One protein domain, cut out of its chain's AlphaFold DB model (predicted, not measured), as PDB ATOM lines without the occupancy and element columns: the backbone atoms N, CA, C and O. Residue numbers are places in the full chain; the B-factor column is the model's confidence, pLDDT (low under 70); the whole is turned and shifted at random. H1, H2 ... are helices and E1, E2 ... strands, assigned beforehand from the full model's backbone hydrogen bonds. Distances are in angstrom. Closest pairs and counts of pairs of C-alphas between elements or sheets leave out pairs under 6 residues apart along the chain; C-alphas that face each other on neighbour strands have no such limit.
ATOM      1  N   LEU A  31       1.448  -7.862  -2.591       43.00
ATOM      2  CA  LEU A  31       0.674  -7.133  -1.587       43.00
ATOM      3  C   LEU A  31       0.693  -7.850  -0.219       43.00
ATOM      4  O   LEU A  31       0.727  -7.191   0.815       43.00
ATOM      5  N   ASP A  32       0.777  -9.185  -0.222       45.62
ATOM      6  CA  ASP A  32       0.912 -10.018   0.978       45.62
ATOM      7  C   ASP A  32       2.227  -9.765   1.753       45.62
ATOM      8  O   ASP A  32       2.194  -9.686   2.980       45.62
ATOM      9  N   GLU A  33       3.366  -9.552   1.077       55.84
ATOM     10  CA  GLU A  33       4.669  -9.259   1.716       55.84
ATOM     11  C   GLU A  33       4.727  -7.840   2.315       55.84
ATOM     12  O   GLU A  33       5.425  -7.596   3.298       55.84
ATOM     13  N   GLN A  34       3.936  -6.902   1.787       48.34
ATOM     14  CA  GLN A  34       3.808  -5.545   2.332       48.34
ATOM     15  C   GLN A  34       2.833  -5.432   3.519       48.34
ATOM     16  O   GLN A  34       2.818  -4.401   4.208       48.34
ATOM     17  N   LEU A  35       1.990  -6.452   3.727       49.84
ATOM     18  CA  LEU A  35       0.896  -6.481   4.701       49.84
ATOM     19  C   LEU A  35       1.212  -7.275   5.977       49.84
ATOM     20  O   LEU A  35       0.438  -7.163   6.931       49.84
ATOM     21  N   GLU A  36       2.357  -7.963   6.076       50.66
ATOM     22  CA  GLU A  36       2.847  -8.577   7.333       50.66
ATOM     23  C   GLU A  36       3.083  -7.561   8.488       50.66
ATOM     24  O   GLU A  36       3.532  -7.937   9.566       50.66
ATOM     25  N   GLY A  37       2.703  -6.283   8.326       52.34
ATOM     26  CA  GLY A  37       2.744  -5.252   9.370       52.34
ATOM     27  C   GLY A  37       1.689  -4.137   9.271       52.34
ATOM     28  O   GLY A  37       1.947  -3.048   9.773       52.34
ATOM     29  N   ARG A  38       0.529  -4.344   8.617       53.16
ATOM     30  CA  ARG A  38      -0.512  -3.290   8.458       53.16
ATOM     31  C   ARG A  38      -1.900  -3.664   8.996       53.16
ATOM     32  O   ARG A  38      -2.911  -3.289   8.405       53.16
ATOM     33  N   ALA A  39      -1.972  -4.418  10.092       60.69
ATOM     34  CA  ALA A  39      -3.221  -4.470  10.848       60.69
ATOM     35  C   ALA A  39      -3.448  -3.097  11.495       60.69
ATOM     36  O   ALA A  39      -2.545  -2.564  12.138       60.69
ATOM     37  N   ILE A  40      -4.626  -2.512  11.295       66.94
ATOM     38  CA  ILE A  40      -5.036  -1.326  12.043       66.94
ATOM     39  C   ILE A  40      -5.549  -1.841  13.383       66.94
ATOM     40  O   ILE A  40      -6.580  -2.514  13.439       66.94
ATOM     41  N   GLU A  41      -4.790  -1.577  14.440       69.56
ATOM     42  CA  GLU A  41      -5.207  -1.862  15.808       69.56
ATOM     43  C   GLU A  41      -6.121  -0.736  16.292       69.56
ATOM     44  O   GLU A  41      -5.795   0.447  16.181       69.56
ATOM     45  N   LEU A  42      -7.296  -1.116  16.783       67.31
ATOM     46  CA  LEU A  42      -8.324  -0.215  17.276       67.31
ATOM     47  C   LEU A  42      -8.634  -0.604  18.716       67.31
ATOM     48  O   LEU A  42      -9.041  -1.731  18.982       67.31
ATOM     49  N   THR A  43      -8.467   0.344  19.625       68.75
ATOM     50  CA  THR A  43      -8.788   0.180  21.040       68.75
ATOM     51  C   THR A  43      -9.973   1.070  21.379       68.75
ATOM     52  O   THR A  43      -9.925   2.276  21.135       68.75
ATOM     53  N   TYR A  44     -11.013   0.485  21.968       68.94
ATOM     54  CA  TYR A  44     -12.201   1.198  22.426       68.94
ATOM     55  C   TYR A  44     -12.320   1.109  23.943       68.94
ATOM     56  O   TYR A  44     -12.458   0.022  24.511       68.94
ATOM     57  N   ASP A  45     -12.284   2.277  24.579       64.25
ATOM     58  CA  ASP A  45     -12.670   2.480  25.969       64.25
ATOM     59  C   ASP A  45     -14.129   2.967  25.993       64.25
ATOM     60  O   ASP A  45     -14.479   3.932  25.310       64.25
ATOM     61  N   VAL A  46     -14.996   2.268  26.727       63.44
ATOM     62  CA  VAL A  46     -16.441   2.521  26.686       63.44
ATOM     63  C   VAL A  46     -16.887   3.699  27.575       63.44
ATOM     64  O   VAL A  46     -17.980   4.228  27.378       63.44
ATOM     65  N   ASP A  47     -16.044   4.213  28.473       54.66
ATOM     66  CA  ASP A  47     -16.395   5.423  29.242       54.66
ATOM     67  C   ASP A  47     -16.248   6.714  28.420       54.66
ATOM     68  O   ASP A  47     -16.911   7.710  28.708       54.66
ATOM     69  N   ASP A  48     -15.422   6.687  27.369       44.91
ATOM     70  CA  ASP A  48     -15.115   7.833  26.507       44.91
ATOM     71  C   ASP A  48     -15.960   7.859  25.220       44.91
ATOM     72  O   ASP A  48     -15.595   8.512  24.238       44.91
ATOM     73  N   ILE A  49     -17.137   7.215  25.201       44.78
ATOM     74  CA  ILE A  49     -18.104   7.335  24.089       44.78
ATOM     75  C   ILE A  49     -18.820   8.703  24.155       44.78
ATOM     76  O   ILE A  49     -20.038   8.821  24.078       44.78
ATOM     77  N   ASN A  50     -18.049   9.786  24.262       32.16
ATOM     78  CA  ASN A  50     -18.441  11.054  23.673       32.16
ATOM     79  C   ASN A  50     -18.188  10.917  22.175       32.16
ATOM     80  O   ASN A  50     -17.051  10.891  21.708       32.16
ATOM     81  N   VAL A  51     -19.276  10.768  21.423       37.88
ATOM     82  CA  VAL A  51     -19.281  10.665  19.961       37.88
ATOM     83  C   VAL A  51     -18.898  12.023  19.368       37.88
ATOM     84  O   VAL A  51     -19.742  12.733  18.831       37.88
ATOM     85  N   ASP A  52     -17.629  12.408  19.485       33.19
ATOM     86  CA  ASP A  52     -17.094  13.613  18.858       33.19
ATOM     87  C   ASP A  52     -16.114  13.210  17.748       33.19
ATOM     88  O   ASP A  52     -14.920  12.998  17.933       33.19
ATOM     89  N   ALA A  53     -16.706  13.007  16.569       38.78
ATOM     90  CA  ALA A  53     -16.122  13.223  15.251       38.78
ATOM     91  C   ALA A  53     -14.615  12.928  15.058       38.78
ATOM     92  O   ALA A  53     -13.868  13.787  14.590       38.78
ATOM     93  N   PHE A  54     -14.189  11.670  15.193       39.00
ATOM     94  CA  PHE A  54     -13.039  11.165  14.421       39.00
ATOM     95  C   PHE A  54     -13.485  10.774  12.999       39.00
ATOM     96  O   PHE A  54     -13.397   9.632  12.565       39.00
ATOM     97  N   GLY A  55     -14.031  11.755  12.271       39.00
ATOM     98  CA  GLY A  55     -14.628  11.601  10.937       39.00
ATOM     99  C   GLY A  55     -13.849  12.280   9.806       39.00
ATOM    100  O   GLY A  55     -14.451  12.608   8.786       39.00
ATOM    101  N   GLY A  56     -12.554  12.551   9.990       35.34
ATOM    102  CA  GLY A  56     -11.762  13.342   9.038       35.34
ATOM    103  C   GLY A  56     -11.059  12.540   7.941       35.34
ATOM    104  O   GLY A  56     -11.161  12.903   6.775       35.34
ATOM    105  N   GLU A  57     -10.347  11.464   8.292       40.97
ATOM    106  CA  GLU A  57      -9.344  10.873   7.379       40.97
ATOM    107  C   GLU A  57      -9.439   9.345   7.190       40.97
ATOM    108  O   GLU A  57      -8.753   8.800   6.333       40.97
ATOM    109  N   LEU A  58     -10.322   8.644   7.914       41.22
ATOM    110  CA  LEU A  58     -10.521   7.186   7.777       41.22
ATOM    111  C   LEU A  58     -11.737   6.791   6.918       41.22
ATOM    112  O   LEU A  58     -11.924   5.613   6.629       41.22
ATOM    113  N   ARG A  59     -12.546   7.759   6.457       41.66
ATOM    114  CA  ARG A  59     -13.746   7.488   5.634       41.66
ATOM    115  C   ARG A  59     -13.436   6.857   4.274       41.66
ATOM    116  O   ARG A  59     -14.305   6.194   3.724       41.66
ATOM    117  N   ASP A  60     -12.219   7.031   3.760       46.81
ATOM    118  CA  ASP A  60     -11.840   6.550   2.424       46.81
ATOM    119  C   ASP A  60     -11.188   5.158   2.417       46.81
ATOM    120  O   ASP A  60     -10.955   4.601   1.344       46.81
ATOM    121  N   VAL A  61     -10.912   4.553   3.581       40.78
ATOM    122  CA  VAL A  61     -10.286   3.222   3.657       40.78
ATOM    123  C   VAL A  61     -10.919   2.398   4.785       40.78
ATOM    124  O   VAL A  61     -10.465   2.440   5.922       40.78
ATOM    125  N   GLY A  62     -11.963   1.622   4.464       49.12
ATOM    126  CA  GLY A  62     -12.521   0.599   5.368       49.12
ATOM    127  C   GLY A  62     -13.964   0.794   5.862       49.12
ATOM    128  O   GLY A  62     -14.433  -0.044   6.628       49.12
ATOM    129  N   GLY A  63     -14.685   1.828   5.410       56.03
ATOM    130  CA  GLY A  63     -16.117   2.022   5.696       56.03
ATOM    131  C   GLY A  63     -16.474   2.220   7.181       56.03
ATOM    132  O   GLY A  63     -15.606   2.367   8.038       56.03
ATOM    133  N   ASP A  64     -17.774   2.194   7.497       67.06
ATOM    134  CA  ASP A  64     -18.335   2.402   8.849       67.06
ATOM    135  C   ASP A  64     -18.074   1.235   9.835       67.06
ATOM    136  O   ASP A  64     -18.650   1.185  10.925       67.06
ATOM    137  N   VAL A  65     -17.180   0.292   9.503       68.31
ATOM    138  CA  VAL A  65     -16.893  -0.896  10.330       68.31
ATOM    139  C   VAL A  65     -16.382  -0.536  11.718       68.31
ATOM    140  O   VAL A  65     -16.796  -1.166  12.688       68.31
ATOM    141  N   GLY A  66     -15.544   0.495  11.847       68.50
ATOM    142  CA  GLY A  66     -15.082   0.958  13.161       68.50
ATOM    143  C   GLY A  66     -16.236   1.404  14.066       68.50
ATOM    144  O   GLY A  66     -16.278   1.039  15.237       68.50
ATOM    145  N   THR A  67     -17.221   2.118  13.513       70.62
ATOM    146  CA  THR A  67     -18.422   2.559  14.242       70.62
ATOM    147  C   THR A  67     -19.262   1.371  14.709       70.62
ATOM    148  O   THR A  67     -19.796   1.375  15.817       70.62
ATOM    149  N   ILE A  68     -19.363   0.327  13.886       73.62
ATOM    150  CA  ILE A  68     -20.119  -0.887  14.217       73.62
ATOM    151  C   ILE A  68     -19.412  -1.675  15.316       73.62
ATOM    152  O   ILE A  68     -20.057  -2.090  16.276       73.62
ATOM    153  N   LEU A  69     -18.088  -1.833  15.226       73.75
ATOM    154  CA  LEU A  69     -17.291  -2.470  16.277       73.75
ATOM    155  C   LEU A  69     -17.354  -1.685  17.586       73.75
ATOM    156  O   LEU A  69     -17.460  -2.299  18.641       73.75
ATOM    157  N   GLN A  70     -17.376  -0.353  17.529       72.12
ATOM    158  CA  GLN A  70     -17.568   0.490  18.706       72.12
ATOM    159  C   GLN A  70     -18.952   0.293  19.334       72.12
ATOM    160  O   GLN A  70     -19.056   0.159  20.547       72.12
ATOM    161  N   ARG A  71     -20.024   0.257  18.533       70.62
ATOM    162  CA  ARG A  71     -21.386   0.001  19.035       70.62
ATOM    163  C   ARG A  71     -21.527  -1.404  19.613       70.62
ATOM    164  O   ARG A  71     -22.189  -1.578  20.629       70.62
ATOM    165  N   LEU A  72     -20.876  -2.385  18.991       71.19
ATOM    166  CA  LEU A  72     -20.784  -3.743  19.513       71.19
ATOM    167  C   LEU A  72     -19.954  -3.785  20.806       71.19
ATOM    168  O   LEU A  72     -20.325  -4.475  21.733       71.19
ATOM    169  N   ALA A  73     -18.866  -3.024  20.921       70.75
ATOM    170  CA  ALA A  73     -18.107  -2.902  22.165       70.75
ATOM    171  C   ALA A  73     -18.938  -2.240  23.280       70.75
ATOM    172  O   ALA A  73     -18.916  -2.689  24.424       70.75
ATOM    173  N   ALA A  74     -19.710  -1.207  22.933       67.38
ATOM    174  CA  ALA A  74     -20.577  -0.491  23.860       67.38
ATOM    175  C   ALA A  74     -21.661  -1.393  24.462       67.38
ATOM    176  O   ALA A  74     -21.937  -1.302  25.656       67.38
ATOM    177  N   SER A  75     -22.224  -2.306  23.665       65.06
ATOM    178  CA  SER A  75     -23.243  -3.242  24.147       65.06
ATOM    179  C   SER A  75     -22.748  -4.210  25.216       65.06
ATOM    180  O   SER A  75     -23.542  -4.727  25.998       65.06
ATOM    181  N   PHE A  76     -21.440  -4.452  25.276       65.38
ATOM    182  CA  PHE A  76     -20.833  -5.339  26.262       65.38
ATOM    183  C   PHE A  76     -20.421  -4.635  27.564       65.38
ATOM    184  O   PHE A  76     -19.968  -5.305  28.492       65.38
ATOM    185  N   ALA A  77     -20.495  -3.306  27.637       61.38
ATOM    186  CA  ALA A  77     -19.960  -2.552  28.772       61.38
ATOM    187  C   ALA A  77     -21.003  -2.146  29.811       61.38
ATOM    188  O   ALA A  77     -20.628  -1.790  30.921       61.38
ATOM    189  N   ASP A  78     -22.290  -2.191  29.473       58.78
ATOM    190  CA  ASP A  78     -23.344  -1.728  30.373       58.78
ATOM    191  C   ASP A  78     -23.887  -2.883  31.223       58.78
ATOM    192  O   ASP A  78     -24.974  -3.414  30.993       58.78
ATOM    193  N   ILE A  79     -23.062  -3.342  32.170       64.94
ATOM    194  CA  ILE A  79     -23.447  -4.351  33.162       64.94
ATOM    195  C   ILE A  79     -23.607  -3.648  34.512       64.94
ATOM    196  O   ILE A  79     -22.629  -3.419  35.232       64.94
ATOM    197  N   GLU A  80     -24.850  -3.328  34.864       63.78
ATOM    198  CA  GLU A  80     -25.213  -2.881  36.208       63.78
ATOM    199  C   GLU A  80     -25.516  -4.085  37.104       63.78
ATOM    200  O   GLU A  80     -26.427  -4.873  36.839       63.78
ATOM    201  N   LEU A  81     -24.783  -4.212  38.211       63.69
ATOM    202  CA  LEU A  81     -25.065  -5.234  39.218       63.69
ATOM    203  C   LEU A  81     -25.941  -4.633  40.311       63.69
ATOM    204  O   LEU A  81     -25.470  -3.835  41.123       63.69
ATOM    205  N   ARG A  82     -27.220  -5.018  40.315       58.78
ATOM    206  CA  ARG A  82     -28.181  -4.648  41.360       58.78
ATOM    207  C   ARG A  82     -28.122  -5.639  42.521       58.78
ATOM    208  O   ARG A  82     -27.829  -6.818  42.332       58.78
ATOM    209  N   GLU A  83     -28.429  -5.152  43.719       52.72
ATOM    210  CA  GLU A  83     -28.542  -5.976  44.926       52.72
ATOM    211  C   GLU A  83     -29.558  -7.121  44.715       52.72
ATOM    212  O   GLU A  83     -30.664  -6.904  44.216       52.72
ATOM    213  N   GLY A  84     -29.185  -8.354  45.068       55.84
ATOM    214  CA  GLY A  84     -29.952  -9.553  44.728       55.84
ATOM    215  C   GLY A  84     -29.457 -10.826  45.423       55.84
ATOM    216  O   GLY A  84     -28.575 -10.793  46.281       55.84
ATOM    217  N   ASN A  85     -30.047 -11.967  45.061       52.88
ATOM    218  CA  ASN A  85     -29.678 -13.277  45.609       52.88
ATOM    219  C   ASN A  85     -28.399 -13.833  44.955       52.88
ATOM    220  O   ASN A  85     -28.073 -13.513  43.818       52.88
ATOM    221  N   VAL A  86     -27.693 -14.712  45.674       60.00
ATOM    222  CA  VAL A  86     -26.522 -15.448  45.162       60.00
ATOM    223  C   VAL A  86     -26.931 -16.341  43.984       60.00
ATOM    224  O   VAL A  86     -27.927 -17.057  44.091       60.00
ATOM    225  N   GLY A  87     -26.153 -16.347  42.898       74.50
ATOM    226  CA  GLY A  87     -26.434 -17.173  41.722       74.50
ATOM    227  C   GLY A  87     -26.095 -16.482  40.404       74.50
ATOM    228  O   GLY A  87     -25.051 -15.835  40.286       74.50
ATOM    229  N   TYR A  88     -26.958 -16.670  39.409       74.88
ATOM    230  CA  TYR A  88     -26.890 -15.933  38.153       74.88
ATOM    231  C   TYR A  88     -27.541 -14.564  38.310       74.88
ATOM    232  O   TYR A  88     -28.630 -14.442  38.873       74.88
ATOM    233  N   VAL A  89     -26.856 -13.538  37.818       76.56
ATOM    234  CA  VAL A  89     -27.407 -12.187  37.730       76.56
ATOM    235  C   VAL A  89     -28.273 -12.125  36.479       76.56
ATOM    236  O   VAL A  89     -27.796 -12.444  35.391       76.56
ATOM    237  N   ASP A  90     -29.537 -11.743  36.649       71.81
ATOM    238  CA  ASP A  90     -30.465 -11.552  35.537       71.81
ATOM    239  C   ASP A  90     -30.091 -10.265  34.792       71.81
ATOM    240  O   ASP A  90     -30.187  -9.165  35.342       71.81
ATOM    241  N   LEU A  91     -29.587 -10.421  33.569       78.44
ATOM    242  CA  LEU A  91     -29.178  -9.332  32.691       78.44
ATOM    243  C   LEU A  91     -30.034  -9.395  31.432       78.44
ATOM    244  O   LEU A  91     -30.132 -10.436  30.780       78.44
ATOM    245  N   GLU A  92     -30.658  -8.273  31.084       80.06
ATOM    246  CA  GLU A  92     -31.511  -8.212  29.906       80.06
ATOM    247  C   GLU A  92     -30.678  -8.373  28.629       80.06
ATOM    248  O   GLU A  92     -29.647  -7.725  28.436       80.06
ATOM    249  N   THR A  93     -31.138  -9.244  27.731       85.44
ATOM    250  CA  THR A  93     -30.507  -9.417  26.423       85.44
ATOM    251  C   THR A  93     -30.736  -8.187  25.565       85.44
ATOM    252  O   THR A  93     -31.873  -7.807  25.286       85.44
ATOM    253  N   GLN A  94     -29.655  -7.620  25.050       83.50
ATOM    254  CA  GLN A  94     -29.727  -6.442  24.197       83.50
ATOM    255  C   GLN A  94     -29.675  -6.857  22.727       83.50
ATOM    256  O   GLN A  94     -28.917  -7.753  22.360       83.50
ATOM    257  N   THR A  95     -30.493  -6.238  21.873       87.88
ATOM    258  CA  THR A  95     -30.533  -6.524  20.429       87.88
ATOM    259  C   THR A  95     -30.221  -5.274  19.628       87.88
ATOM    260  O   THR A  95     -30.783  -4.212  19.880       87.88
ATOM    261  N   TYR A  96     -29.358  -5.429  18.629       84.56
ATOM    262  CA  TYR A  96     -28.883  -4.361  17.764       84.56
ATOM    263  C   TYR A  96     -29.086  -4.728  16.307       84.56
ATOM    264  O   TYR A  96     -28.934  -5.886  15.912       84.56
ATOM    265  N   GLU A  97     -29.385  -3.715  15.507       86.12
ATOM    266  CA  GLU A  97     -29.496  -3.826  14.062       86.12
ATOM    267  C   GLU A  97     -28.470  -2.907  13.411       86.12
ATOM    268  O   GLU A  97     -28.402  -1.719  13.728       86.12
ATOM    269  N   PHE A  98     -27.689  -3.468  12.492       85.88
ATOM    270  CA  PHE A  98     -26.676  -2.759  11.718       85.88
ATOM    271  C   PHE A  98     -26.958  -2.918  10.219       85.88
ATOM    272  O   PHE A  98     -26.260  -3.682   9.540       85.88
ATOM    273  N   PRO A  99     -28.010  -2.270   9.680       85.56
ATOM    274  CA  PRO A  99     -28.285  -2.285   8.243       85.56
ATOM    275  C   PRO A  99     -27.112  -1.745   7.408       85.56
ATOM    276  O   PRO A  99     -26.912  -2.192   6.284       85.56
ATOM    277  N   GLU A 100     -26.281  -0.861   7.966       81.19
ATOM    278  CA  GLU A 100     -25.084  -0.299   7.324       81.19
ATOM    279  C   GLU A 100     -24.033  -1.350   6.912       81.19
ATOM    280  O   GLU A 100     -23.195  -1.083   6.054       81.19
ATOM    281  N   LEU A 101     -24.089  -2.573   7.458       85.94
ATOM    282  CA  LEU A 101     -23.239  -3.688   7.017       85.94
ATOM    283  C   LEU A 101     -23.512  -4.112   5.563       85.94
ATOM    284  O   LEU A 101     -22.672  -4.797   4.979       85.94
ATOM    285  N   ASP A 102     -24.657  -3.739   4.979       86.62
ATOM    286  CA  ASP A 102     -24.951  -3.964   3.555       86.62
ATOM    287  C   ASP A 102     -24.094  -3.097   2.627       86.62
ATOM    288  O   ASP A 102     -23.790  -3.518   1.510       86.62
ATOM    289  N   ASP A 103     -23.662  -1.929   3.100       84.81
ATOM    290  CA  ASP A 103     -22.856  -0.983   2.324       84.81
ATOM    291  C   ASP A 103     -21.346  -1.260   2.447       84.81
ATOM    292  O   ASP A 103     -20.523  -0.606   1.801       84.81
ATOM    293  N   ILE A 104     -20.958  -2.240   3.271       82.38
ATOM    294  CA  ILE A 104     -19.561  -2.576   3.538       82.38
ATOM    295  C   ILE A 104     -19.050  -3.618   2.546       82.38
ATOM    296  O   ILE A 104     -19.540  -4.746   2.459       82.38
ATOM    297  N   ASP A 105     -17.965  -3.262   1.863       84.25
ATOM    298  CA  ASP A 105     -17.231  -4.193   1.019       84.25
ATOM    299  C   ASP A 105     -16.322  -5.110   1.861       84.25
ATOM    300  O   ASP A 105     -15.165  -4.811   2.178       84.25
ATOM    301  N   PHE A 106     -16.857  -6.277   2.220       85.75
ATOM    302  CA  PHE A 106     -16.108  -7.329   2.911       85.75
ATOM    303  C   PHE A 106     -15.037  -8.012   2.043       85.75
ATOM    304  O   PHE A 106     -14.337  -8.893   2.548       85.75
ATOM    305  N   GLU A 107     -14.906  -7.682   0.757       84.75
ATOM    306  CA  GLU A 107     -13.751  -8.095  -0.052       84.75
ATOM    307  C   GLU A 107     -12.528  -7.233   0.278       84.75
ATOM    308  O   GLU A 107     -11.424  -7.765   0.394       84.75
ATOM    309  N   VAL A 108     -12.743  -5.941   0.545       81.38
ATOM    310  CA  VAL A 108     -11.700  -4.999   0.977       81.38
ATOM    311  C   VAL A 108     -11.274  -5.266   2.420       81.38
ATOM    312  O   VAL A 108     -10.090  -5.215   2.751       81.38
ATOM    313  N   ILE A 109     -12.218  -5.595   3.300       81.19
ATOM    314  CA  ILE A 109     -11.920  -5.941   4.693       81.19
ATOM    315  C   ILE A 109     -11.611  -7.430   4.770       81.19
ATOM    316  O   ILE A 109     -12.515  -8.262   4.760       81.19
ATOM    317  N   THR A 110     -10.335  -7.787   4.861       79.38
ATOM    318  CA  THR A 110      -9.877  -9.184   4.827       79.38
ATOM    319  C   THR A 110      -9.820  -9.845   6.193       79.38
ATOM    320  O   THR A 110      -9.785 -11.072   6.274       79.38
ATOM    321  N   GLY A 111      -9.872  -9.071   7.278       81.06
ATOM    322  CA  GLY A 111      -9.909  -9.622   8.628       81.06
ATOM    323  C   GLY A 111     -10.431  -8.632   9.655       81.06
ATOM    324  O   GLY A 111     -10.097  -7.457   9.615       81.06
ATOM    325  N   VAL A 112     -11.226  -9.139  10.591       82.19
ATOM    326  CA  VAL A 112     -11.614  -8.455  11.827       82.19
ATOM    327  C   VAL A 112     -11.400  -9.474  12.930       82.19
ATOM    328  O   VAL A 112     -12.032 -10.531  12.899       82.19
ATOM    329  N   ALA A 113     -10.499  -9.178  13.856       80.50
ATOM    330  CA  ALA A 113     -10.210 -10.028  15.000       80.50
ATOM    331  C   ALA A 113     -10.341  -9.219  16.286       80.50
ATOM    332  O   ALA A 113      -9.898  -8.078  16.345       80.50
ATOM    333  N   LEU A 114     -10.926  -9.827  17.311       79.44
ATOM    334  CA  LEU A 114     -10.797  -9.355  18.684       79.44
ATOM    335  C   LEU A 114      -9.427  -9.803  19.196       79.44
ATOM    336  O   LEU A 114      -9.050 -10.962  18.998       79.44
ATOM    337  N   THR A 115      -8.682  -8.898  19.819       80.06
ATOM    338  CA  THR A 115      -7.328  -9.159  20.332       80.06
ATOM    339  C   THR A 115      -7.232  -9.029  21.845       80.06
ATOM    340  O   THR A 115      -6.370  -9.671  22.439       80.06
ATOM    341  N   GLY A 116      -8.135  -8.276  22.472       79.88
ATOM    342  CA  GLY A 116      -8.192  -8.123  23.922       79.88
ATOM    343  C   GLY A 116      -9.574  -7.688  24.387       79.88
ATOM    344  O   GLY A 116     -10.240  -6.900  23.717       79.88
ATOM    345  N   VAL A 117     -10.013  -8.218  25.529       83.12
ATOM    346  CA  VAL A 117     -11.193  -7.723  26.244       83.12
ATOM    347  C   VAL A 117     -10.883  -7.681  27.725       83.12
ATOM    348  O   VAL A 117     -10.568  -8.708  28.326       83.12
ATOM    349  N   HIS A 118     -10.988  -6.494  28.307       84.25
ATOM    350  CA  HIS A 118     -10.674  -6.245  29.706       84.25
ATOM    351  C   HIS A 118     -11.908  -5.705  30.409       84.25
ATOM    352  O   HIS A 118     -12.562  -4.802  29.891       84.25
ATOM    353  N   VAL A 119     -12.210  -6.244  31.585       82.62
ATOM    354  CA  VAL A 119     -13.272  -5.759  32.464       82.62
ATOM    355  C   VAL A 119     -12.622  -5.151  33.695       82.62
ATOM    356  O   VAL A 119     -11.760  -5.775  34.309       82.62
ATOM    357  N   GLN A 120     -13.048  -3.949  34.058       82.94
ATOM    358  CA  GLN A 120     -12.566  -3.181  35.194       82.94
ATOM    359  C   GLN A 120     -13.740  -2.707  36.050       82.94
ATOM    360  O   GLN A 120     -14.761  -2.259  35.542       82.94
ATOM    361  N   LEU A 121     -13.591  -2.767  37.364       78.50
ATOM    362  CA  LEU A 121     -14.519  -2.169  38.308       78.50
ATOM    363  C   LEU A 121     -14.281  -0.659  38.384       78.50
ATOM    364  O   LEU A 121     -13.156  -0.225  38.642       78.50
ATOM    365  N   VAL A 122     -15.341   0.133  38.211       73.25
ATOM    366  CA  VAL A 122     -15.287   1.587  38.395       73.25
ATOM    367  C   VAL A 122     -15.950   1.956  39.714       73.25
ATOM    368  O   VAL A 122     -17.128   1.682  39.942       73.25
ATOM    369  N   GLU A 123     -15.184   2.607  40.582       63.03
ATOM    370  CA  GLU A 123     -15.680   3.186  41.828       63.03
ATOM    371  C   GLU A 123     -16.185   4.605  41.545       63.03
ATOM    372  O   GLU A 123     -15.403   5.513  41.261       63.03
ATOM    373  N   GLY A 124     -17.500   4.817  41.590       55.59
ATOM    374  CA  GLY A 124     -18.070   6.148  41.406       55.59
ATOM    375  C   GLY A 124     -19.586   6.185  41.600       55.59
ATOM    376  O   GLY A 124     -20.248   5.159  41.438       55.59
ATOM    377  N   ASP A 154     -13.881  -5.341  45.229       79.62
ATOM    378  CA  ASP A 154     -13.111  -6.069  44.223       79.62
ATOM    379  C   ASP A 154     -14.017  -7.015  43.423       79.62
ATOM    380  O   ASP A 154     -15.168  -7.256  43.786       79.62
ATOM    381  N   LEU A 155     -13.514  -7.555  42.312       81.00
ATOM    382  CA  LEU A 155     -14.260  -8.480  41.450       81.00
ATOM    383  C   LEU A 155     -14.081  -9.946  41.869       81.00
ATOM    384  O   LEU A 155     -14.419 -10.861  41.116       81.00
ATOM    385  N   SER A 156     -13.572 -10.212  43.078       82.25
ATOM    386  CA  SER A 156     -13.308 -11.581  43.540       82.25
ATOM    387  C   SER A 156     -14.582 -12.403  43.732       82.25
ATOM    388  O   SER A 156     -14.518 -13.636  43.724       82.25
ATOM    389  N   PHE A 157     -15.737 -11.748  43.853       81.00
ATOM    390  CA  PHE A 157     -17.046 -12.394  43.909       81.00
ATOM    391  C   PHE A 157     -17.509 -12.950  42.550       81.00
ATOM    392  O   PHE A 157     -18.400 -13.801  42.523       81.00
ATOM    393  N   VAL A 158     -16.918 -12.517  41.426       85.56
ATOM    394  CA  VAL A 158     -17.266 -13.009  40.085       85.56
ATOM    395  C   VAL A 158     -16.701 -14.415  39.900       85.56
ATOM    396  O   VAL A 158     -15.487 -14.633  39.901       85.56
ATOM    397  N   LYS A 159     -17.592 -15.394  39.742       88.19
ATOM    398  CA  LYS A 159     -17.229 -16.802  39.557       88.19
ATOM    399  C   LYS A 159     -16.996 -17.124  38.089       88.19
ATOM    400  O   LYS A 159     -15.997 -17.758  37.743       88.19
ATOM    401  N   SER A 160     -17.928 -16.700  37.243       89.69
ATOM    402  CA  SER A 160     -17.813 -16.822  35.796       89.69
ATOM    403  C   SER A 160     -18.627 -15.755  35.081       89.69
ATOM    404  O   SER A 160     -19.703 -15.390  35.547       89.69
ATOM    405  N   LEU A 161     -18.141 -15.313  33.929       88.50
ATOM    406  CA  LEU A 161     -18.834 -14.418  33.013       88.50
ATOM    407  C   LEU A 161     -18.753 -15.037  31.618       88.50
ATOM    408  O   LEU A 161     -17.662 -15.311  31.135       88.50
ATOM    409  N   GLU A 162     -19.892 -15.293  30.993       91.56
ATOM    410  CA  GLU A 162     -19.980 -15.831  29.634       91.56
ATOM    411  C   GLU A 162     -20.820 -14.873  28.786       91.56
ATOM    412  O   GLU A 162     -21.922 -14.497  29.182       91.56
ATOM    413  N   ILE A 163     -20.296 -14.454  27.635       89.25
ATOM    414  CA  ILE A 163     -20.967 -13.513  26.729       89.25
ATOM    415  C   ILE A 163     -21.262 -14.227  25.416       89.25
ATOM    416  O   ILE A 163     -20.352 -14.587  24.660       89.25
ATOM    417  N   PHE A 164     -22.548 -14.414  25.141       92.69
ATOM    418  CA  PHE A 164     -23.044 -15.070  23.941       92.69
ATOM    419  C   PHE A 164     -23.474 -14.036  22.908       92.69
ATOM    420  O   PHE A 164     -24.211 -13.096  23.205       92.69
ATOM    421  N   LEU A 165     -23.053 -14.259  21.666       92.31
ATOM    422  CA  LEU A 165     -23.578 -13.559  20.503       92.31
ATOM    423  C   LEU A 165     -24.596 -14.446  19.810       92.31
ATOM    424  O   LEU A 165     -24.280 -15.560  19.389       92.31
ATOM    425  N   ILE A 166     -25.805 -13.927  19.670       94.44
ATOM    426  CA  ILE A 166     -26.945 -14.583  19.050       94.44
ATOM    427  C   ILE A 166     -27.219 -13.898  17.714       94.44
ATOM    428  O   ILE A 166     -27.315 -12.675  17.626       94.44
ATOM    429  N   VAL A 167     -27.350 -14.697  16.664       94.94
ATOM    430  CA  VAL A 167     -27.551 -14.238  15.289       94.94
ATOM    431  C   VAL A 167     -28.493 -15.175  14.537       94.94
ATOM    432  O   VAL A 167     -28.798 -16.282  14.984       94.94
ATOM    433  N   ASP A 168     -28.949 -14.756  13.361       93.81
ATOM    434  CA  ASP A 168     -29.764 -15.601  12.485       93.81
ATOM    435  C   ASP A 168     -28.956 -16.725  11.837       93.81
ATOM    436  O   ASP A 168     -29.411 -17.871  11.766       93.81
ATOM    437  N   ASN A 169     -27.744 -16.414  11.373       93.56
ATOM    438  CA  ASN A 169     -26.936 -17.345  10.603       93.56
ATOM    439  C   ASN A 169     -25.471 -17.324  11.047       93.56
ATOM    440  O   ASN A 169     -24.746 -16.357  10.818       93.56
ATOM    441  N   LEU A 170     -25.007 -18.420  11.648       92.88
ATOM    442  CA  LEU A 170     -23.593 -18.580  11.975       92.88
ATOM    443  C   LEU A 170     -22.821 -19.186  10.797       92.88
ATOM    444  O   LEU A 170     -23.286 -20.169  10.210       92.88
ATOM    445  N   PRO A 171     -21.619 -18.667  10.483       91.31
ATOM    446  CA  PRO A 171     -20.705 -19.332   9.564       91.31
ATOM    447  C   PRO A 171     -20.451 -20.781   9.993       91.31
ATOM    448  O   PRO A 171     -20.356 -21.079  11.179       91.31
ATOM    449  N   THR A 172     -20.275 -21.694   9.038       88.81
ATOM    450  CA  THR A 172     -20.076 -23.129   9.328       88.81
ATOM    451  C   THR A 172     -18.813 -23.431  10.133       88.81
ATOM    452  O   THR A 172     -18.739 -24.474  10.778       88.81
ATOM    453  N   ALA A 173     -17.821 -22.541  10.081       88.44
ATOM    454  CA  ALA A 173     -16.592 -22.644  10.856       88.44
ATOM    455  C   ALA A 173     -16.754 -22.178  12.316       88.44
ATOM    456  O   ALA A 173     -15.910 -22.502  13.149       88.44
ATOM    457  N   VAL A 174     -17.846 -21.474  12.635       89.75
ATOM    458  CA  VAL A 174     -18.163 -21.018  13.986       89.75
ATOM    459  C   VAL A 174     -19.004 -22.076  14.707       89.75
ATOM    460  O   VAL A 174     -20.072 -22.450  14.213       89.75
ATOM    461  N   PRO A 175     -18.584 -22.552  15.893       91.81
ATOM    462  CA  PRO A 175     -19.395 -23.476  16.665       91.81
ATOM    463  C   PRO A 175     -20.678 -22.788  17.143       91.81
ATOM    464  O   PRO A 175     -20.649 -21.698  17.723       91.81
ATOM    465  N   ASN A 176     -21.805 -23.466  16.923       94.38
ATOM    466  CA  ASN A 176     -23.083 -23.081  17.504       94.38
ATOM    467  C   ASN A 176     -23.136 -23.565  18.960       94.38
ATOM    468  O   ASN A 176     -23.364 -24.751  19.208       94.38
ATOM    469  N   VAL A 177     -22.911 -22.651  19.898       94.31
ATOM    470  CA  VAL A 177     -22.857 -22.886  21.343       94.31
ATOM    471  C   VAL A 177     -24.020 -22.160  22.000       94.31
ATOM    472  O   VAL A 177     -24.174 -20.953  21.832       94.31
ATOM    473  N   MET A 178     -24.833 -22.895  22.753       92.94
ATOM    474  CA  MET A 178     -25.919 -22.341  23.563       92.94
ATOM    475  C   MET A 178     -25.514 -22.332  25.038       92.94
ATOM    476  O   MET A 178     -24.745 -23.209  25.450       92.94
ATOM    477  N   PRO A 179     -26.031 -21.387  25.834       92.06
ATOM    478  CA  PRO A 179     -25.785 -21.379  27.263       92.06
ATOM    479  C   PRO A 179     -26.415 -22.598  27.943       92.06
ATOM    480  O   PRO A 179     -27.457 -23.112  27.523       92.06
ATOM    481  N   VAL A 180     -25.777 -23.044  29.022       90.12
ATOM    482  CA  VAL A 180     -26.292 -24.110  29.883       90.12
ATOM    483  C   VAL A 180     -27.117 -23.469  30.997       90.12
ATOM    484  O   VAL A 180     -26.614 -22.625  31.737       90.12
ATOM    485  N   TYR A 181     -28.385 -23.854  31.090       86.44
ATOM    486  CA  TYR A 181     -29.308 -23.400  32.130       86.44
ATOM    487  C   TYR A 181     -29.356 -24.416  33.271       86.44
ATOM    488  O   TYR A 181     -29.337 -25.625  33.012       86.44
ATOM    489  N   ASP A 182     -29.416 -23.921  34.506       85.50
ATOM    490  CA  ASP A 182     -29.674 -24.756  35.682       85.50
ATOM    491  C   ASP A 182     -31.155 -25.223  35.686       85.50
ATOM    492  O   ASP A 182     -31.988 -24.704  34.941       85.50
ATOM    493  N   GLU A 183     -31.496 -26.260  36.464       83.69
ATOM    494  CA  GLU A 183     -32.823 -26.914  36.406       83.69
ATOM    495  C   GLU A 183     -33.998 -25.984  36.766       83.69
ATOM    496  O   GLU A 183     -35.134 -26.224  36.350       83.69
ATOM    497  N   ASP A 184     -33.731 -24.943  37.550       83.31
ATOM    498  CA  ASP A 184     -34.674 -23.930  38.018       83.31
ATOM    499  C   ASP A 184     -34.694 -22.659  37.154       83.31
ATOM    500  O   ASP A 184     -35.538 -21.782  37.363       83.31
ATOM    501  N   GLU A 185     -33.825 -22.567  36.147       82.31
ATOM    502  CA  GLU A 185     -33.777 -21.431  35.233       82.31
ATOM    503  C   GLU A 185     -34.727 -21.607  34.049       82.31
ATOM    504  O   GLU A 185     -34.849 -22.673  33.445       82.31
ATOM    505  N   THR A 186     -35.376 -20.511  33.656       85.19
ATOM    506  CA  THR A 186     -36.149 -20.480  32.413       85.19
ATOM    507  C   THR A 186     -35.217 -20.116  31.256       85.19
ATOM    508  O   THR A 186     -34.638 -19.031  31.285       85.19
ATOM    509  N   PRO A 187     -35.078 -20.967  30.218       89.62
ATOM    510  CA  PRO A 187     -34.260 -20.636  29.062       89.62
ATOM    511  C   PRO A 187     -34.730 -19.354  28.387       89.62
ATOM    512  O   PRO A 187     -35.929 -19.169  28.156       89.62
ATOM    513  N   ASN A 188     -33.783 -18.498  28.015       89.25
ATOM    514  CA  ASN A 188     -34.102 -17.242  27.361       89.25
ATOM    515  C   ASN A 188     -34.750 -17.511  25.983       89.25
ATOM    516  O   ASN A 188     -34.160 -18.196  25.137       89.25
ATOM    517  N   PRO A 189     -35.971 -17.006  25.721       92.25
ATOM    518  CA  PRO A 189     -36.686 -17.285  24.480       92.25
ATOM    519  C   PRO A 189     -35.995 -16.716  23.234       92.25
ATOM    520  O   PRO A 189     -36.289 -17.188  22.136       92.25
ATOM    521  N   ILE A 190     -35.054 -15.771  23.372       92.06
ATOM    522  CA  ILE A 190     -34.312 -15.183  22.242       92.06
ATOM    523  C   ILE A 190     -33.551 -16.227  21.410       92.06
ATOM    524  O   ILE A 190     -33.339 -16.043  20.213       92.06
ATOM    525  N   TYR A 191     -33.183 -17.357  22.020       93.00
ATOM    526  CA  TYR A 191     -32.487 -18.451  21.343       93.00
ATOM    527  C   TYR A 191     -33.402 -19.263  20.411       93.00
ATOM    528  O   TYR A 191     -32.918 -20.069  19.610       93.00
ATOM    529  N   GLN A 192     -34.725 -19.087  20.481       93.19
ATOM    530  CA  GLN A 192     -35.666 -19.843  19.657       93.19
ATOM    531  C   GLN A 192     -35.547 -19.448  18.183       93.19
ATOM    532  O   GLN A 192     -35.851 -18.330  17.782       93.19
ATOM    533  N   GLY A 193     -35.117 -20.400  17.353       91.69
ATOM    534  CA  GLY A 193     -34.950 -20.190  15.912       91.69
ATOM    535  C   GLY A 193     -33.684 -19.422  15.524       91.69
ATOM    536  O   GLY A 193     -33.441 -19.249  14.333       91.69
ATOM    537  N   LYS A 194     -32.861 -19.022  16.498       94.56
ATOM    538  CA  LYS A 194     -31.578 -18.348  16.285       94.56
ATOM    539  C   LYS A 194     -30.404 -19.310  16.480       94.56
ATOM    540  O   LYS A 194     -30.555 -20.469  16.884       94.56
ATOM    541  N   LYS A 195     -29.216 -18.831  16.142       95.62
ATOM    542  CA  LYS A 195     -27.923 -19.475  16.374       95.62
ATOM    543  C   LYS A 195     -27.122 -18.629  17.349       95.62
ATOM    544  O   LYS A 195     -27.302 -17.419  17.389       95.62
ATOM    545  N   SER A 196     -26.236 -19.244  18.118       95.19
ATOM    546  CA  SER A 196     -25.425 -18.518  19.091       95.19
ATOM    547  C   SER A 196     -24.009 -19.055  19.175       95.19
ATOM    548  O   SER A 196     -23.757 -20.223  18.888       95.19
ATOM    549  N   THR A 197     -23.069 -18.199  19.541       94.44
ATOM    550  CA  THR A 197     -21.676 -18.571  19.782       94.44
ATOM    551  C   THR A 197     -21.172 -17.844  21.019       94.44
ATOM    552  O   THR A 197     -21.626 -16.739  21.318       94.44
ATOM    553  N   LEU A 198     -20.255 -18.467  21.752       92.56
ATOM    554  CA  LEU A 198     -19.593 -17.829  22.882       92.56
ATOM    555  C   LEU A 198     -18.512 -16.903  22.317       92.56
ATOM    556  O   LEU A 198     -17.638 -17.364  21.584       92.56
ATOM    557  N   LEU A 199     -18.604 -15.604  22.601       88.50
ATOM    558  CA  LEU A 199     -17.580 -14.638  22.194       88.50
ATOM    559  C   LEU A 199     -16.488 -14.531  23.245       88.50
ATOM    560  O   LEU A 199     -15.305 -14.596  22.910       88.50
ATOM    561  N   PHE A 200     -16.907 -14.373  24.500       88.81
ATOM    562  CA  PHE A 200     -16.010 -14.101  25.610       88.81
ATOM    563  C   PHE A 200     -16.361 -14.954  26.812       88.81
ATOM    564  O   PHE A 200     -17.542 -15.161  27.110       88.81
ATOM    565  N   SER A 201     -15.339 -15.411  27.524       91.12
ATOM    566  CA  SER A 201     -15.521 -16.159  28.757       91.12
ATOM    567  C   SER A 201     -14.515 -15.737  29.822       91.12
ATOM    568  O   SER A 201     -13.378 -15.364  29.546       91.12
ATOM    569  N   TYR A 202     -14.943 -15.801  31.071       89.81
ATOM    570  CA  TYR A 202     -14.093 -15.729  32.243       89.81
ATOM    571  C   TYR A 202     -14.578 -16.772  33.235       89.81
ATOM    572  O   TYR A 202     -15.779 -16.905  33.487       89.81
ATOM    573  N   LYS A 203     -13.636 -17.512  33.814       89.69
ATOM    574  CA  LYS A 203     -13.870 -18.485  34.882       89.69
ATOM    575  C   LYS A 203     -12.756 -18.360  35.900       89.69
ATOM    576  O   LYS A 203     -11.595 -18.593  35.578       89.69
ATOM    577  N   LYS A 204     -13.127 -18.063  37.145       84.12
ATOM    578  CA  LYS A 204     -12.202 -17.849  38.270       84.12
ATOM    579  C   LYS A 204     -11.279 -19.043  38.556       84.12
ATOM    580  O   LYS A 204     -10.231 -18.875  39.169       84.12
ATOM    581  N   SER A 205     -11.679 -20.253  38.163       77.31
ATOM    582  CA  SER A 205     -10.899 -21.484  38.341       77.31
ATOM    583  C   SER A 205      -9.760 -21.659  37.339       77.31
ATOM    584  O   SER A 205      -8.925 -22.539  37.542       77.31
ATOM    585  N   ASP A 206      -9.749 -20.887  36.255       74.75
ATOM    586  CA  ASP A 206      -8.881 -21.164  35.120       74.75
ATOM    587  C   ASP A 206      -7.582 -20.366  35.244       74.75
ATOM    588  O   ASP A 206      -7.593 -19.151  35.430       74.75
ATOM    589  N   ASP A 207      -6.438 -21.037  35.095       62.25
ATOM    590  CA  ASP A 207      -5.112 -20.415  35.232       62.25
ATOM    591  C   ASP A 207      -4.838 -19.299  34.206       62.25
ATOM    592  O   ASP A 207      -3.948 -18.475  34.427       62.25
ATOM    593  N   ALA A 208      -5.588 -19.279  33.098       58.50
ATOM    594  CA  ALA A 208      -5.550 -18.232  32.076       58.50
ATOM    595  C   ALA A 208      -6.317 -16.957  32.483       58.50
ATOM    596  O   ALA A 208      -6.087 -15.902  31.904       58.50
ATOM    597  N   ASN A 209      -7.185 -17.050  33.494       61.50
ATOM    598  CA  ASN A 209      -8.111 -16.011  33.941       61.50
ATOM    599  C   ASN A 209      -7.673 -15.434  35.288       61.50
ATOM    600  O   ASN A 209      -8.436 -15.392  36.257       61.50
ATOM    601  N   LYS A 210      -6.407 -15.030  35.379       64.38
ATOM    602  CA  LYS A 210      -5.905 -14.368  36.583       64.38
ATOM    603  C   LYS A 210      -6.298 -12.901  36.541       64.38
ATOM    604  O   LYS A 210      -6.248 -12.270  35.489       64.38
ATOM    605  N   PHE A 211      -6.677 -12.377  37.703       70.31
ATOM    606  CA  PHE A 211      -6.726 -10.936  37.899       70.31
ATOM    607  C   PHE A 211      -5.395 -10.340  37.459       70.31
ATOM    608  O   PHE A 211      -4.339 -10.925  37.714       70.31
ATOM    609  N   GLU A 212      -5.455  -9.195  36.796       69.12
ATOM    610  CA  GLU A 212      -4.243  -8.485  36.418       69.12
ATOM    611  C   GLU A 212      -3.537  -8.045  37.706       69.12
ATOM    612  O   GLU A 212      -4.143  -7.382  38.555       69.12
ATOM    613  N   ASP A 213      -2.279  -8.470  37.880       63.88
ATOM    614  CA  ASP A 213      -1.513  -8.270  39.122       63.88
ATOM    615  C   ASP A 213      -1.422  -6.778  39.507       63.88
ATOM    616  O   ASP A 213      -1.382  -6.437  40.689       63.88
ATOM    617  N   ASP A 214      -1.485  -5.895  38.508       71.69
ATOM    618  CA  ASP A 214      -1.390  -4.443  38.653       71.69
ATOM    619  C   ASP A 214      -2.740  -3.748  38.943       71.69
ATOM    620  O   ASP A 214      -2.777  -2.525  39.069       71.69
ATOM    621  N   CYS A 215      -3.854  -4.489  39.064       74.44
ATOM    622  CA  CYS A 215      -5.196  -3.912  39.252       74.44
ATOM    623  C   CYS A 215      -5.903  -4.357  40.548       74.44
ATOM    624  O   CYS A 215      -7.122  -4.291  40.639       74.44
ATOM    625  N   GLU A 216      -5.190  -4.833  41.575       80.69
ATOM    626  CA  GLU A 216      -5.775  -5.115  42.908       80.69
ATOM    627  C   GLU A 216      -7.076  -5.961  42.876       80.69
ATOM    628  O   GLU A 216      -7.972  -5.778  43.696       80.69
ATOM    629  N   LYS A 217      -7.209  -6.889  41.912       80.44
ATOM    630  CA  LYS A 217      -8.433  -7.686  41.644       80.44
ATOM    631  C   LYS A 217      -9.682  -6.889  41.243       80.44
ATOM    632  O   LYS A 217     -10.788  -7.428  41.233       80.44
ATOM    633  N   LYS A 218      -9.517  -5.630  40.861       82.31
ATOM    634  CA  LYS A 218     -10.546  -4.793  40.241       82.31
ATOM    635  C   LYS A 218     -10.596  -4.961  38.725       82.31
ATOM    636  O   LYS A 218     -11.500  -4.411  38.117       82.31
ATOM    637  N   CYS A 219      -9.682  -5.723  38.119       84.50
ATOM    638  CA  CYS A 219      -9.691  -6.004  36.684       84.50
ATOM    639  C   CYS A 219      -9.440  -7.478  36.370       84.50
ATOM    640  O   CYS A 219      -8.576  -8.107  36.986       84.50
ATOM    641  N   PHE A 220     -10.120  -8.000  35.353       84.06
ATOM    642  CA  PHE A 220      -9.790  -9.284  34.737       84.06
ATOM    643  C   PHE A 220      -9.949  -9.220  33.217       84.06
ATOM    644  O   PHE A 220     -10.803  -8.504  32.692       84.06
ATOM    645  N   SER A 221      -9.126  -9.987  32.504       86.69
ATOM    646  CA  SER A 221      -9.269 -10.166  31.061       86.69
ATOM    647  C   SER A 221     -10.248 -11.302  30.757       86.69
ATOM    648  O   SER A 221     -10.300 -12.296  31.487       86.69
ATOM    649  N   LEU A 222     -11.009 -11.174  29.671       86.50
ATOM    650  CA  LEU A 222     -11.817 -12.269  29.135       86.50
ATOM    651  C   LEU A 222     -11.014 -13.067  28.105       86.50
ATOM    652  O   LEU A 222     -10.262 -12.511  27.303       86.50
ATOM    653  N   VAL A 223     -11.238 -14.377  28.074       89.00
ATOM    654  CA  VAL A 223     -10.786 -15.252  26.991       89.00
ATOM    655  C   VAL A 223     -11.667 -15.022  25.775       89.00
ATOM    656  O   VAL A 223     -12.893 -15.055  25.865       89.00
ATOM    657  N   ILE A 224     -11.033 -14.815  24.624       86.75
ATOM    658  CA  ILE A 224     -11.710 -14.690  23.334       86.75
ATOM    659  C   ILE A 224     -11.909 -16.095  22.771       86.75
ATOM    660  O   ILE A 224     -10.960 -16.756  22.354       86.75
ATOM    661  N   GLU A 225     -13.157 -16.544  22.758       84.94
ATOM    662  CA  GLU A 225     -13.537 -17.907  22.367       84.94
ATOM    663  C   GLU A 225     -13.770 -18.015  20.854       84.94
ATOM    664  O   GLU A 225     -13.633 -19.084  20.255       84.94
ATOM    665  N   ASN A 226     -14.085 -16.888  20.203       77.25
ATOM    666  CA  ASN A 226     -14.321 -16.843  18.769       77.25
ATOM    667  C   ASN A 226     -13.792 -15.560  18.116       77.25
ATOM    668  O   ASN A 226     -14.305 -14.465  18.330       77.25
ATOM    669  N   GLY A 227     -12.786 -15.719  17.253       75.25
ATOM    670  CA  GLY A 227     -12.171 -14.624  16.498       75.25
ATOM    671  C   GLY A 227     -12.740 -14.392  15.093       75.25
ATOM    672  O   GLY A 227     -12.243 -13.517  14.390       75.25
ATOM    673  N   GLN A 228     -13.752 -15.144  14.640       83.75
ATOM    674  CA  GLN A 228     -14.297 -15.050  13.271       83.75
ATOM    675  C   GLN A 228     -15.332 -13.922  13.110       83.75
ATOM    676  O   GLN A 228     -16.351 -14.071  12.434       83.75
ATOM    677  N   VAL A 229     -15.057 -12.769  13.724       85.88
ATOM    678  CA  VAL A 229     -15.972 -11.619  13.785       85.88
ATOM    679  C   VAL A 229     -16.354 -11.145  12.387       85.88
ATOM    680  O   VAL A 229     -17.531 -10.924  12.117       85.88
ATOM    681  N   ARG A 230     -15.390 -11.071  11.462       87.69
ATOM    682  CA  ARG A 230     -15.646 -10.673  10.069       87.69
ATOM    683  C   ARG A 230     -16.733 -11.519   9.411       87.69
ATOM    684  O   ARG A 230     -17.644 -10.976   8.793       87.69
ATOM    685  N   ASP A 231     -16.624 -12.839   9.510       90.19
ATOM    686  CA  ASP A 231     -17.542 -13.741   8.818       90.19
ATOM    687  C   ASP A 231     -18.932 -13.705   9.461       90.19
ATOM    688  O   ASP A 231     -19.943 -13.843   8.771       90.19
ATOM    689  N   ILE A 232     -18.998 -13.454  10.769       90.31
ATOM    690  CA  ILE A 232     -20.254 -13.222  11.482       90.31
ATOM    691  C   ILE A 232     -20.905 -11.908  11.015       90.31
ATOM    692  O   ILE A 232     -22.080 -11.923  10.642       90.31
ATOM    693  N   LEU A 233     -20.147 -10.805  10.950       89.69
ATOM    694  CA  LEU A 233     -20.625  -9.498  10.475       89.69
ATOM    695  C   LEU A 233     -21.085  -9.544   9.013       89.69
ATOM    696  O   LEU A 233     -22.116  -8.976   8.663       89.69
ATOM    697  N   LYS A 234     -20.371 -10.275   8.153       91.06
ATOM    698  CA  LYS A 234     -20.719 -10.403   6.731       91.06
ATOM    699  C   LYS A 234     -22.115 -10.995   6.516       91.06
ATOM    700  O   LYS A 234     -22.813 -10.579   5.595       91.06
ATOM    701  N   ASN A 235     -22.524 -11.948   7.354       91.44
ATOM    702  CA  ASN A 235     -23.733 -12.752   7.145       91.44
ATOM    703  C   ASN A 235     -24.952 -12.305   7.964       91.44
ATOM    704  O   ASN A 235     -26.024 -12.883   7.791       91.44
ATOM    705  N   ASN A 236     -24.808 -11.324   8.858       92.56
ATOM    706  CA  ASN A 236     -25.867 -10.930   9.788       92.56
ATOM    707  C   ASN A 236     -26.016  -9.409   9.853       92.56
ATOM    708  O   ASN A 236     -25.068  -8.666   9.610       92.56
ATOM    709  N   ARG A 237     -27.227  -8.958  10.181       91.56
ATOM    710  CA  ARG A 237     -27.555  -7.544  10.432       91.56
ATOM    711  C   ARG A 237     -28.119  -7.333  11.823       91.56
ATOM    712  O   ARG A 237     -27.897  -6.282  12.407       91.56
ATOM    713  N   THR A 238     -28.795  -8.344  12.351       91.44
ATOM    714  CA  THR A 238     -29.325  -8.350  13.708       91.44
ATOM    715  C   THR A 238     -28.430  -9.198  14.598       91.44
ATOM    716  O   THR A 238     -28.131 -10.350  14.272       91.44
ATOM    717  N   PHE A 239     -28.023  -8.624  15.722       90.75
ATOM    718  CA  PHE A 239     -27.164  -9.256  16.712       90.75
ATOM    719  C   PHE A 239     -27.798  -9.066  18.078       90.75
ATOM    720  O   PHE A 239     -28.096  -7.936  18.462       90.75
ATOM    721  N   SER A 240     -27.985 -10.153  18.812       90.94
ATOM    722  CA  SER A 240     -28.410 -10.093  20.205       90.94
ATOM    723  C   SER A 240     -27.274 -10.558  21.105       90.94
ATOM    724  O   SER A 240     -26.555 -11.499  20.771       90.94
ATOM    725  N   VAL A 241     -27.089  -9.876  22.227       88.19
ATOM    726  CA  VAL A 241     -26.024 -10.139  23.193       88.19
ATOM    727  C   VAL A 241     -26.661 -10.595  24.489       88.19
ATOM    728  O   VAL A 241     -27.416  -9.845  25.105       88.19
ATOM    729  N   ASP A 242     -26.346 -11.822  24.883       89.88
ATOM    730  CA  ASP A 242     -26.799 -12.420  26.134       89.88
ATOM    731  C   ASP A 242     -25.603 -12.606  27.066       89.88
ATOM    732  O   ASP A 242     -24.601 -13.230  26.701       89.88
ATOM    733  N   ILE A 243     -25.695 -12.026  28.259       87.88
ATOM    734  CA  ILE A 243     -24.609 -11.991  29.235       87.88
ATOM    735  C   ILE A 243     -25.005 -12.864  30.414       87.88
ATOM    736  O   ILE A 243     -25.986 -12.603  31.102       87.88
ATOM    737  N   ARG A 244     -24.202 -13.890  30.683       88.31
ATOM    738  CA  ARG A 244     -24.405 -14.804  31.803       88.31
ATOM    739  C   ARG A 244     -23.323 -14.608  32.840       88.31
ATOM    740  O   ARG A 244     -22.215 -15.132  32.720       88.31
ATOM    741  N   LEU A 245     -23.669 -13.863  33.880       86.12
ATOM    742  CA  LEU A 245     -22.795 -13.611  35.013       86.12
ATOM    743  C   LEU A 245     -23.204 -14.483  36.200       86.12
ATOM    744  O   LEU A 245     -24.328 -14.397  36.686       86.12
ATOM    745  N   LYS A 246     -22.266 -15.288  36.699       87.19
ATOM    746  CA  LYS A 246     -22.407 -16.079  37.923       87.19
ATOM    747  C   LYS A 246     -21.525 -15.491  39.011       87.19
ATOM    748  O   LYS A 246     -20.315 -15.329  38.816       87.19
ATOM    749  N   VAL A 247     -22.113 -15.234  40.170       84.88
ATOM    750  CA  VAL A 247     -21.423 -14.649  41.323       84.88
ATOM    751  C   VAL A 247     -21.501 -15.568  42.540       84.88
ATOM    752  O   VAL A 247     -22.507 -16.241  42.764       84.88
ATOM    753  N   ASP A 248     -20.426 -15.614  43.328       80.75
ATOM    754  CA  ASP A 248     -20.391 -16.325  44.616       80.75
ATOM    755  C   ASP A 248     -21.074 -15.506  45.732       80.75
ATOM    756  O   ASP A 248     -21.555 -16.069  46.715       80.75
ATOM    757  N   ALA A 249     -21.132 -14.182  45.576       72.12
ATOM    758  CA  ALA A 249     -21.848 -13.254  46.444       72.12
ATOM    759  C   ALA A 249     -22.234 -12.005  45.643       72.12
ATOM    760  O   ALA A 249     -21.485 -11.589  44.762       72.12
ATOM    761  N   VAL A 250     -23.388 -11.407  45.940       63.84
ATOM    762  CA  VAL A 250     -23.764 -10.122  45.336       63.84
ATOM    763  C   VAL A 250     -23.106  -8.999  46.146       63.84
ATOM    764  O   VAL A 250     -23.156  -9.047  47.380       63.84
ATOM    765  N   PRO A 251     -22.456  -8.016  45.500       61.78
ATOM    766  CA  PRO A 251     -21.900  -6.863  46.197       61.78
ATOM    767  C   PRO A 251     -22.997  -6.095  46.951       61.78
ATOM    768  O   PRO A 251     -24.125  -5.973  46.481       61.78
ATOM    769  N   ARG A 252     -22.662  -5.561  48.135       59.69
ATOM    770  CA  ARG A 252     -23.595  -4.795  48.992       59.69
ATOM    771  C   ARG A 252     -23.936  -3.404  48.451       59.69
ATOM    772  O   ARG A 252     -24.735  -2.688  49.044       59.69
ATOM    773  N   SER A 253     -23.296  -3.006  47.364       64.75
ATOM    774  CA  SER A 253     -23.464  -1.721  46.703       64.75
ATOM    775  C   SER A 253     -23.598  -1.947  45.207       64.75
ATOM    776  O   SER A 253     -23.014  -2.889  44.670       64.75
ATOM    777  N   ASN A 254     -24.313  -1.049  44.532       63.50
ATOM    778  CA  ASN A 254     -24.356  -1.040  43.076       63.50
ATOM    779  C   ASN A 254     -22.932  -0.903  42.532       63.50
ATOM    780  O   ASN A 254     -22.202   0.012  42.925       63.50
ATOM    781  N   LEU A 255     -22.550  -1.818  41.648       69.06
ATOM    782  CA  LEU A 255     -21.255  -1.796  40.979       69.06
ATOM    783  C   LEU A 255     -21.452  -1.538  39.496       69.06
ATOM    784  O   LEU A 255     -22.368  -2.088  38.879       69.06
ATOM    785  N   ARG A 256     -20.545  -0.738  38.935       72.06
ATOM    786  CA  ARG A 256     -20.446  -0.515  37.499       72.06
ATOM    787  C   ARG A 256     -19.175  -1.163  36.979       72.06
ATOM    788  O   ARG A 256     -18.079  -0.910  37.488       72.06
ATOM    789  N   LEU A 257     -19.339  -2.007  35.974       73.00
ATOM    790  CA  LEU A 257     -18.228  -2.575  35.231       73.00
ATOM    791  C   LEU A 257     -17.954  -1.698  34.014       73.00
ATOM    792  O   LEU A 257     -18.870  -1.237  33.344       73.00
ATOM    793  N   LYS A 258     -16.678  -1.476  33.746       76.25
ATOM    794  CA  LYS A 258     -16.162  -0.851  32.543       76.25
ATOM    795  C   LYS A 258     -15.495  -1.925  31.710       76.25
ATOM    796  O   LYS A 258     -14.696  -2.699  32.232       76.25
ATOM    797  N   SER A 259     -15.778  -1.930  30.418       78.00
ATOM    798  CA  SER A 259     -15.150  -2.856  29.485       78.00
ATOM    799  C   SER A 259     -14.288  -2.097  28.482       78.00
ATOM    800  O   SER A 259     -14.666  -1.031  27.997       78.00
ATOM    801  N   LYS A 260     -13.126  -2.660  28.158       80.44
ATOM    802  CA  LYS A 260     -12.222  -2.194  27.106       80.44
ATOM    803  C   LYS A 260     -12.065  -3.300  26.072       80.44
ATOM    804  O   LYS A 260     -11.810  -4.447  26.440       80.44
ATOM    805  N   PHE A 261     -12.179  -2.944  24.796       79.31
ATOM    806  CA  PHE A 261     -12.070  -3.874  23.675       79.31
ATOM    807  C   PHE A 261     -10.945  -3.465  22.736       79.31
ATOM    808  O   PHE A 261     -10.899  -2.325  22.275       79.31
ATOM    809  N   ASP A 262     -10.090  -4.420  22.401       76.62
ATOM    810  CA  ASP A 262      -9.042  -4.278  21.402       76.62
ATOM    811  C   ASP A 262      -9.399  -5.126  20.173       76.62
ATOM    812  O   ASP A 262      -9.748  -6.309  20.274       76.62
ATOM    813  N   PHE A 263      -9.328  -4.503  18.999       77.94
ATOM    814  CA  PHE A 263      -9.597  -5.109  17.703       77.94
ATOM    815  C   PHE A 263      -8.402  -4.936  16.770       77.94
ATOM    816  O   PHE A 263      -7.725  -3.912  16.775       77.94
ATOM    817  N   ALA A 264      -8.211  -5.904  15.884       77.06
ATOM    818  CA  ALA A 264      -7.308  -5.812  14.750       77.06
ATOM    819  C   ALA A 264      -8.103  -5.920  13.444       77.06
ATOM    820  O   ALA A 264      -8.749  -6.939  13.167       77.06
ATOM    821  N   LEU A 265      -8.025  -4.874  12.624       75.88
ATOM    822  CA  LEU A 265      -8.626  -4.803  11.297       75.88
ATOM    823  C   LEU A 265      -7.548  -5.015  10.230       75.88
ATOM    824  O   LEU A 265      -6.514  -4.349  10.225       75.88
ATOM    825  N   ARG A 266      -7.794  -5.930   9.295       77.19
ATOM    826  CA  ARG A 266      -6.954  -6.158   8.115       77.19
ATOM    827  C   ARG A 266      -7.715  -5.726   6.875       77.19
ATOM    828  O   ARG A 266      -8.856  -6.138   6.668       77.19
ATOM    829  N   ILE A 267      -7.060  -4.910   6.056       75.12
ATOM    830  CA  ILE A 267      -7.619  -4.346   4.832       75.12
ATOM    831  C   ILE A 267      -6.708  -4.731   3.668       75.12
ATOM    832  O   ILE A 267      -5.489  -4.592   3.752       75.12
ATOM    833  N   ASN A 268      -7.303  -5.206   2.579       73.19
ATOM    834  CA  ASN A 268      -6.647  -5.412   1.300       73.19
ATOM    835  C   ASN A 268      -7.389  -4.578   0.244       73.19
ATOM    836  O   ASN A 268      -8.475  -4.962  -0.180       73.19
TER     837      ASN A 268
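What this domain is: This is residues 31 to 124 and 154 to 268 of the 271 residues of an uncharacterized protein of Halobacteriovorax marinus (UniProt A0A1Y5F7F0). Two twisted sheets, E2 E3 E5 E6 E8 and E1 E9 E4 E7, form an open V: they come near each other on the side of E4, E6 and E7, and H2 fills the gap between them on the other side. H4 sits at one end of the gap, the long link of residues 168 to 194 lies far out from the middle, and residues 52 to 57 stick out. The printed part has 209 residues with four named helices and nine named strands, in the order H1 E1 H2 E2 E3 H3 E4 E5 E6 E7 H4 E8 E9; both sheets are antiparallel, the first branched at E8, the second in the order E1 E9 E4 E7. The class is mixed, helices and strands, with 99 residues, under half, in named elements. The whole is compact, with a radius of gyration of the C-alphas of 17.9 A and spans of 54 by 42 by 33 A.

Where its parts are: In the branched sheet, E8 takes residues 238 to 247 and is 29.4 A long, E5 residues 158 to 167, 26.9 A, and E6 residues 195 to 203, 23.3 A; E2, residues 87 to 89, and E3, residues 94 to 97, are short. In the other sheet, E9, residues 255 to 267, is 38.7 A long and ends with C-alpha 267 at (-7.619, -4.346, 4.832). E4, residues 109 to 122, is 34.7 A long, E1, residues 40 to 45, is 16.3 A, and E7 is residues 219 to 221. H2, residues 65 to 75, is 15.4 A long, and its C-alpha 65 is at (-16.893, -0.896, 10.330). H4 is residues 229 to 235, H3 residues 99 to 102, and H1 residues 31 to 35, with C-alpha 31 at (0.674, -7.133, -1.587).

How they stand to each other: E5 and E6 are a hairpin, with N 165 and O 197 2.9 A apart; E6 bends by 58 degrees at residue 200. E8 lies on the other side of E5, with N 164 and O 242 at 2.8 A. On the side of E8 away from E5 are E3, with N 96 and O 239 at 2.8 A, and E2, with N 89 and O 245 at 2.9 A. In the second sheet E9 is antiparallel to E4 at 163 degrees, with N 260 and O 118 at 2.8 A, and to E1, with N 42 and O 263 at 2.8 A. E7 is beside E4, with N 119 and O 220 at 2.9 A. Residues 200 to 201 of E6 pair with residues 223 to 224, antiparallel. H2 and the sheet E1 E9 E4 E7 make two layers, a helix on one face of a sheet. H2 has a height of 8.4 A over it, lies over E1 and E9, and runs along the strands, at 20 degrees to E9 on the local plane; the closest C-alphas of H2 and E9 are those of Ala 73 and Phe 261, 6.3 A. H2 is also on the branched sheet at a height of 11.1 A, over E3 and only just over E8, on which 3 of its C-alphas fall. H4 is on the same face of the sheet E1 E9 E4 E7 as H2, over none of its strands, with the C-alphas of Val 112 and Arg 230 closest to each other, 4.9 A; it only grazes the branched sheet. H3 is close to H4 but not clearly touching it, with the C-alphas of Leu 101 and Lys 234 at 7.2 A. H1 is on neither sheet and touches no helix. Every O i to N i+4 pair is within hydrogen-bond range in H1 and H2, 2 of 3 in H4, and H3 is too short for such a pair.

The domain as a whole: The C-alphas of Leu 31 and Asn 85 are the two farthest apart, 56.4 A, while the first and last printed C-alphas are 8.1 A apart. Residues 125 to 153 are not printed, and C-alphas 124 and 154 are 13.5 A apart across the cut. The links E1 to H2, H2 to E2, E5 to E6 and E6 to E7 are long. The mean pLDDT of the printed part is 75.8, and 63 residues are under 70, among them residues 31 to 66, 74 to 86 and 250 to 255.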